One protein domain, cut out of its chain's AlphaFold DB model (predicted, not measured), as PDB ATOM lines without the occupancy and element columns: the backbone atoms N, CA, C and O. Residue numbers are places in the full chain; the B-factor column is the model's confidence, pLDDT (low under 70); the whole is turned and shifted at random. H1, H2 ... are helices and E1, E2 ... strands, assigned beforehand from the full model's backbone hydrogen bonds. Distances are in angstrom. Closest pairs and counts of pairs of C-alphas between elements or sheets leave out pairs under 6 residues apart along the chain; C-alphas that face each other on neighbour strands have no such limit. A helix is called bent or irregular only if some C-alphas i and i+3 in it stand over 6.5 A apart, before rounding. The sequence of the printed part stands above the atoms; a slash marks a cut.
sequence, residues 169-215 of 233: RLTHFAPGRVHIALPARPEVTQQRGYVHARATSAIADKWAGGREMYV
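This is residues 169 to 215 of the 233 residues of an uncharacterized protein of Streptomyces sp. Ncost-T10-10d (UniProt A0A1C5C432). A two-stranded hairpin, E1 and E2, makes one long side of a narrow rod, and one helix, H1, runs back beside it, mainly alongside E2. A long loop, residues 184 to 196, makes the turn at one end of the rod, and the tail after H1, residues 209 to 215, runs on toward the other end, where the hairpin has its own turn. The printed part has 47 residues with two named strands and then one named helix, in the order E1, E2, H1; the sheet has the order E1 - E2 and is antiparallel, and the class is mixed, helices and strands. The whole is loose, with a radius of gyration of the C-alphas of 12.8 A, and the C-alphas span 42 by 18 by 11 A.

E1 is residues 169 to 174, from C-alpha 169 at (-38.164, -25.705, 23.932) to C-alpha 174, 14.8 A from first to last C-alpha. E2 is residues 177 to 183, the longest strand by residues, and measures 20.0 A from first to last C-alpha; its C-alpha 177 is at (-44.178, -31.708, 11.972). H1 is residues 197 to 208, 15.9 A from first to last C-alpha, and ends with C-alpha 208 at (-34.646, -27.328, 9.098). H1 is not bent.

E1 and E2 form a hairpin of antiparallel neighbours, with 171 degrees between their N-to-C directions. The C-alphas of Leu 170 and Ile 180, which face each other, are 4.6 A apart. N 181 and O 169 are within hydrogen-bond range at 2.8 A, and so are N 174 and O 177 at 3.0 A, beside the tight link of two residues. E2 and H1 have 1 pair of C-alphas within 8 A, the closest pair, Leu 182 and Thr 200, at 7.5 A, and their centres are 10.4 A apart. Within 10 A, H1 has 13 pairs of C-alphas with E2 and 1 with E1, made by its residues 199 to 208. E1 and H1 are apart. In H1, 7 of 8 O i to N i+4 pairs are within hydrogen-bond range.

The outline is a rod, and the two C-alphas farthest apart, those of Gln 191 and Val 215, are 41.8 A from each other. The printed part has no cut. The link from E2 to H1 is long, with 13 residues, and their C-alphas lie 12 to 20 A from the mean of all C-alphas. The mean pLDDT of the printed part is 73.5, and the model's confidence is low, under 70, at residues 174 to 177 and 206 to 215.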
ATOM      1  N   ARG A 169     -37.615 -24.417  23.471       82.50
ATOM      2  CA  ARG A 169     -38.164 -25.705  23.932       82.50
ATOM      3  C   ARG A 169     -38.893 -26.434  22.817       82.50
ATOM      4  O   ARG A 169     -39.737 -25.845  22.143       82.50
ATOM      5  N   LEU A 170     -38.618 -27.723  22.663       82.88
ATOM      6  CA  LEU A 170     -39.381 -28.615  21.797       82.88
ATOM      7  C   LEU A 170     -40.741 -28.917  22.452       82.88
ATOM      8  O   LEU A 170     -40.792 -29.539  23.508       82.88
ATOM      9  N   THR A 171     -41.845 -28.457  21.855       81.69
ATOM     10  CA  THR A 171     -43.198 -28.602  22.441       81.69
ATOM     11  C   THR A 171     -44.085 -29.607  21.711       81.69
ATOM     12  O   THR A 171     -45.140 -29.984  22.217       81.69
ATOM     13  N   HIS A 172     -43.675 -30.063  20.526       73.44
ATOM     14  CA  HIS A 172     -44.286 -31.188  19.819       73.44
ATOM     15  C   HIS A 172     -43.323 -31.716  18.754       73.44
ATOM     16  O   HIS A 172     -42.763 -30.933  17.984       73.44
ATOM     17  N   PHE A 173     -43.199 -33.036  18.671       78.12
ATOM     18  CA  PHE A 173     -42.380 -33.729  17.686       78.12
ATOM     19  C   PHE A 173     -43.198 -34.854  17.041       78.12
ATOM     20  O   PHE A 173     -43.848 -35.623  17.748       78.12
ATOM     21  N   ALA A 174     -43.224 -34.908  15.708       66.50
ATOM     22  CA  ALA A 174     -43.929 -35.921  14.929       66.50
ATOM     23  C   ALA A 174     -43.385 -35.993  13.482       66.50
ATOM     24  O   ALA A 174     -42.861 -34.995  12.970       66.50
ATOM     25  N   PRO A 175     -43.575 -37.118  12.765       64.56
ATOM     26  CA  PRO A 175     -43.313 -37.207  11.328       64.56
ATOM     27  C   PRO A 175     -43.917 -36.026  10.549       64.56
ATOM     28  O   PRO A 175     -45.108 -35.723  10.653       64.56
ATOM     29  N   GLY A 176     -43.082 -35.305   9.795       67.69
ATOM     30  CA  GLY A 176     -43.509 -34.147   8.999       67.69
ATOM     31  C   GLY A 176     -43.950 -32.895   9.788       67.69
ATOM     32  O   GLY A 176     -44.489 -31.966   9.168       67.69
ATOM     33  N   ARG A 177     -43.757 -32.838  11.120       65.00
ATOM     34  CA  ARG A 177     -44.178 -31.708  11.972       65.00
ATOM     35  C   ARG A 177     -43.354 -31.564  13.256       65.00
ATOM     36  O   ARG A 177     -43.389 -32.419  14.132       65.00
ATOM     37  N   VAL A 178     -42.773 -30.382  13.441       74.75
ATOM     38  CA  VAL A 178     -42.141 -29.962  14.701       74.75
ATOM     39  C   VAL A 178     -42.768 -28.643  15.166       74.75
ATOM     40  O   VAL A 178     -43.054 -27.766  14.342       74.75
ATOM     41  N   HIS A 179     -43.010 -28.501  16.472       80.56
ATOM     42  CA  HIS A 179     -43.282 -27.214  17.118       80.56
ATOM     43  C   HIS A 179     -42.164 -26.898  18.116       80.56
ATOM     44  O   HIS A 179     -41.835 -27.724  18.969       80.56
ATOM     45  N   ILE A 180     -41.632 -25.680  18.039       82.62
ATOM     46  CA  ILE A 180     -40.665 -25.144  19.001       82.62
ATOM     47  C   ILE A 180     -41.260 -23.866  19.591       82.62
ATOM     48  O   ILE A 180     -41.808 -23.036  18.857       82.62
ATOM     49  N   ALA A 181     -41.155 -23.715  20.906       86.19
ATOM     50  CA  ALA A 181     -41.430 -22.475  21.616       86.19
ATOM     51  C   ALA A 181     -40.124 -21.702  21.837       86.19
ATOM     52  O   ALA A 181     -39.107 -22.289  22.203       86.19
ATOM     53  N   LEU A 182     -40.164 -20.383  21.649       87.19
ATOM     54  CA  LEU A 182     -39.092 -19.467  22.044       87.19
ATOM     55  C   LEU A 182     -39.702 -18.406  22.978       87.19
ATOM     56  O   LEU A 182     -40.589 -17.668  22.533       87.19
ATOM     57  N   PRO A 183     -39.304 -18.329  24.263       84.19
ATOM     58  CA  PRO A 183     -39.847 -17.340  25.188       84.19
ATOM     59  C   PRO A 183     -39.394 -15.926  24.804       84.19
ATOM     60  O   PRO A 183     -38.232 -15.705  24.470       84.19
ATOM     61  N   ALA A 184     -40.298 -14.950  24.884       82.00
ATOM     62  CA  ALA A 184     -39.950 -13.541  24.718       82.00
ATOM     63  C   ALA A 184     -39.287 -13.010  26.004       82.00
ATOM     64  O   ALA A 184     -39.960 -12.791  27.011       82.00
ATOM     65  N   ARG A 185     -37.965 -12.826  25.957       82.56
ATOM     66  CA  ARG A 185     -37.088 -12.392  27.062       82.56
ATOM     67  C   ARG A 185     -35.962 -11.485  26.518       82.56
ATOM     68  O   ARG A 185     -35.694 -11.574  25.315       82.56
ATOM     69  N   PRO A 186     -35.324 -10.611  27.322       84.69
ATOM     70  CA  PRO A 186     -34.441  -9.547  26.822       84.69
ATOM     71  C   PRO A 186     -33.332 -10.031  25.878       84.69
ATOM     72  O   PRO A 186     -33.103  -9.423  24.832       84.69
ATOM     73  N   GLU A 187     -32.732 -11.180  26.181       86.69
ATOM     74  CA  GLU A 187     -31.601 -11.791  25.466       86.69
ATOM     75  C   GLU A 187     -31.966 -12.237  24.040       86.69
ATOM     76  O   GLU A 187     -31.087 -12.531  23.234       86.69
ATOM     77  N   VAL A 188     -33.265 -12.317  23.722       85.38
ATOM     78  CA  VAL A 188     -33.770 -12.654  22.382       85.38
ATOM     79  C   VAL A 188     -34.491 -11.482  21.714       85.38
ATOM     80  O   VAL A 188     -35.117 -11.672  20.672       85.38
ATOM     81  N   THR A 189     -34.425 -10.271  22.280       82.25
ATOM     82  CA  THR A 189     -35.019  -9.062  21.687       82.25
ATOM     83  C   THR A 189     -34.040  -8.285  20.809       82.25
ATOM     84  O   THR A 189     -32.823  -8.411  20.914       82.25
ATOM     85  N   GLN A 190     -34.588  -7.485  19.897       87.31
ATOM     86  CA  GLN A 190     -33.867  -6.423  19.195       87.31
ATOM     87  C   GLN A 190     -34.018  -5.095  19.959       87.31
ATOM     88  O   GLN A 190     -34.867  -4.976  20.841       87.31
ATOM     89  N   GLN A 191     -33.307  -4.047  19.538       87.06
ATOM     90  CA  GLN A 191     -33.269  -2.703  20.142       87.06
ATOM     91  C   GLN A 191     -34.618  -1.945  20.240       87.06
ATOM     92  O   GLN A 191     -34.656  -0.796  20.664       87.06
ATOM     93  N   ARG A 192     -35.735  -2.565  19.834       77.88
ATOM     94  CA  ARG A 192     -37.116  -2.055  19.947       77.88
ATOM     95  C   ARG A 192     -38.032  -2.997  20.752       77.88
ATOM     96  O   ARG A 192     -39.243  -2.964  20.576       77.88
ATOM     97  N   GLY A 193     -37.472  -3.895  21.568       77.00
ATOM     98  CA  GLY A 193     -38.207  -4.811  22.460       77.00
ATOM     99  C   GLY A 193     -38.914  -5.998  21.785       77.00
ATOM    100  O   GLY A 193     -39.314  -6.943  22.459       77.00
ATOM    101  N   TYR A 194     -39.048  -6.006  20.457       82.19
ATOM    102  CA  TYR A 194     -39.555  -7.158  19.705       82.19
ATOM    103  C   TYR A 194     -38.540  -8.306  19.679       82.19
ATOM    104  O   TYR A 194     -37.339  -8.057  19.572       82.19
ATOM    105  N   VAL A 195     -39.012  -9.559  19.656       82.12
ATOM    106  CA  VAL A 195     -38.153 -10.735  19.415       82.12
ATOM    107  C   VAL A 195     -37.333 -10.528  18.134       82.12
ATOM    108  O   VAL A 195     -37.854 -10.118  17.092       82.12
ATOM    109  N   HIS A 196     -36.027 -10.759  18.216       89.25
ATOM    110  CA  HIS A 196     -35.100 -10.541  17.120       89.25
ATOM    111  C   HIS A 196     -35.284 -11.632  16.064       89.25
ATOM    112  O   HIS A 196     -35.084 -12.813  16.339       89.25
ATOM    113  N   ALA A 197     -35.620 -11.235  14.831       85.00
ATOM    114  CA  ALA A 197     -35.864 -12.169  13.729       85.00
ATOM    115  C   ALA A 197     -34.752 -13.224  13.570       85.00
ATOM    116  O   ALA A 197     -35.069 -14.398  13.406       85.00
ATOM    117  N   ARG A 198     -33.472 -12.834  13.717       87.06
ATOM    118  CA  ARG A 198     -32.313 -13.741  13.635       87.06
ATOM    119  C   ARG A 198     -32.320 -14.850  14.693       87.06
ATOM    120  O   ARG A 198     -31.898 -15.955  14.374       87.06
ATOM    121  N   ALA A 199     -32.820 -14.599  15.906       83.62
ATOM    122  CA  ALA A 199     -32.936 -15.631  16.940       83.62
ATOM    123  C   ALA A 199     -33.964 -16.698  16.525       83.62
ATOM    124  O   ALA A 199     -33.664 -17.891  16.535       83.62
ATOM    125  N   THR A 200     -35.138 -16.272  16.045       82.06
ATOM    126  CA  THR A 200     -36.154 -17.179  15.485       82.06
ATOM    127  C   THR A 200     -35.637 -17.918  14.245       82.06
ATOM    128  O   THR A 200     -35.889 -19.114  14.108       82.06
ATOM    129  N   SER A 201     -34.887 -17.247  13.359       82.06
ATOM    130  CA  SER A 201     -34.257 -17.874  12.188       82.06
ATOM    131  C   SER A 201     -33.248 -18.951  12.582       82.06
ATOM    132  O   SER A 201     -33.300 -20.037  12.023       82.06
ATOM    133  N   ALA A 202     -32.362 -18.679  13.546       83.88
ATOM    134  CA  ALA A 202     -31.329 -19.622  13.974       83.88
ATOM    135  C   ALA A 202     -31.934 -20.898  14.579       83.88
ATOM    136  O   ALA A 202     -31.549 -22.002  14.199       83.88
ATOM    137  N   ILE A 203     -32.938 -20.756  15.454       82.44
ATOM    138  CA  ILE A 203     -33.685 -21.895  16.007       82.44
ATOM    139  C   ILE A 203     -34.395 -22.688  14.895       82.44
ATOM    140  O   ILE A 203     -34.382 -23.916  14.917       82.44
ATOM    141  N   ALA A 204     -34.988 -22.012  13.905       77.50
ATOM    142  CA  ALA A 204     -35.679 -22.679  12.802       77.50
ATOM    143  C   ALA A 204     -34.723 -23.398  11.830       77.50
ATOM    144  O   ALA A 204     -35.032 -24.508  11.404       77.50
ATOM    145  N   ASP A 205     -33.581 -22.799  11.480       73.69
ATOM    146  CA  ASP A 205     -32.614 -23.369  10.527       73.69
ATOM    147  C   ASP A 205     -31.885 -24.583  11.124       73.69
ATOM    148  O   ASP A 205     -31.683 -25.572  10.422       73.69
ATOM    149  N   LYS A 206     -31.612 -24.577  12.441       67.50
ATOM    150  CA  LYS A 206     -31.081 -25.744  13.169       67.50
ATOM    151  C   LYS A 206     -31.938 -26.998  12.986       67.50
ATOM    152  O   LYS A 206     -31.405 -28.044  12.637       67.50
ATOM    153  N   TRP A 207     -33.257 -26.882  13.134       66.00
ATOM    154  CA  TRP A 207     -34.181 -27.989  12.861       66.00
ATOM    155  C   TRP A 207     -34.370 -28.253  11.362       66.00
ATOM    156  O   TRP A 207     -34.473 -29.400  10.936       66.00
ATOM    157  N   ALA A 208     -34.401 -27.206  10.535       59.31
ATOM    158  CA  ALA A 208     -34.646 -27.328   9.098       59.31
ATOM    159  C   ALA A 208     -33.425 -27.792   8.274       59.31
ATOM    160  O   ALA A 208     -33.546 -27.916   7.048       59.31
ATOM    161  N   GLY A 209     -32.287 -28.055   8.929       49.16
ATOM    162  CA  GLY A 209     -31.139 -28.794   8.396       49.16
ATOM    163  C   GLY A 209     -31.302 -30.321   8.461       49.16
ATOM    164  O   GLY A 209     -30.858 -31.009   7.544       49.16
ATOM    165  N   GLY A 210     -32.011 -30.849   9.466       46.81
ATOM    166  CA  GLY A 210     -32.290 -32.281   9.655       46.81
ATOM    167  C   GLY A 210     -33.368 -32.824   8.708       46.81
ATOM    168  O   GLY A 210     -34.426 -33.270   9.145       46.81
ATOM    169  N   ARG A 211     -33.156 -32.696   7.393       42.53
ATOM    170  CA  ARG A 211     -34.237 -32.697   6.385       42.53
ATOM    171  C   ARG A 211     -34.891 -34.033   6.045       42.53
ATOM    172  O   ARG A 211     -35.874 -34.021   5.303       42.53
ATOM    173  N   GLU A 212     -34.440 -35.147   6.600       40.16
ATOM    174  CA  GLU A 212     -35.120 -36.438   6.448       40.16
ATOM    175  C   GLU A 212     -36.295 -36.540   7.429       40.16
ATOM    176  O   GLU A 212     -36.320 -37.315   8.376       40.16
ATOM    177  N   MET A 213     -37.311 -35.707   7.174       37.78
ATOM    178  CA  MET A 213     -38.602 -35.728   7.861       37.78
ATOM    179  C   MET A 213     -39.445 -36.920   7.381       37.78
ATOM    180  O   MET A 213     -40.444 -36.721   6.693       37.78
ATOM    181  N   TYR A 214     -39.022 -38.132   7.756       32.75
ATOM    182  CA  TYR A 214     -39.768 -39.398   7.746       32.75
ATOM    183  C   TYR A 214     -40.824 -39.531   6.630       32.75
ATOM    184  O   TYR A 214     -42.015 -39.269   6.826       32.75
ATOM    185  N   VAL A 215     -40.392 -39.983   5.450       33.06
ATOM    186  CA  VAL A 215     -41.312 -40.610   4.491       33.06
ATOM    187  C   VAL A 215     -41.634 -42.018   4.995       33.06
ATOM    188  O   VAL A 215     -40.755 -42.700   5.518       33.06
TER     189      VAL A 215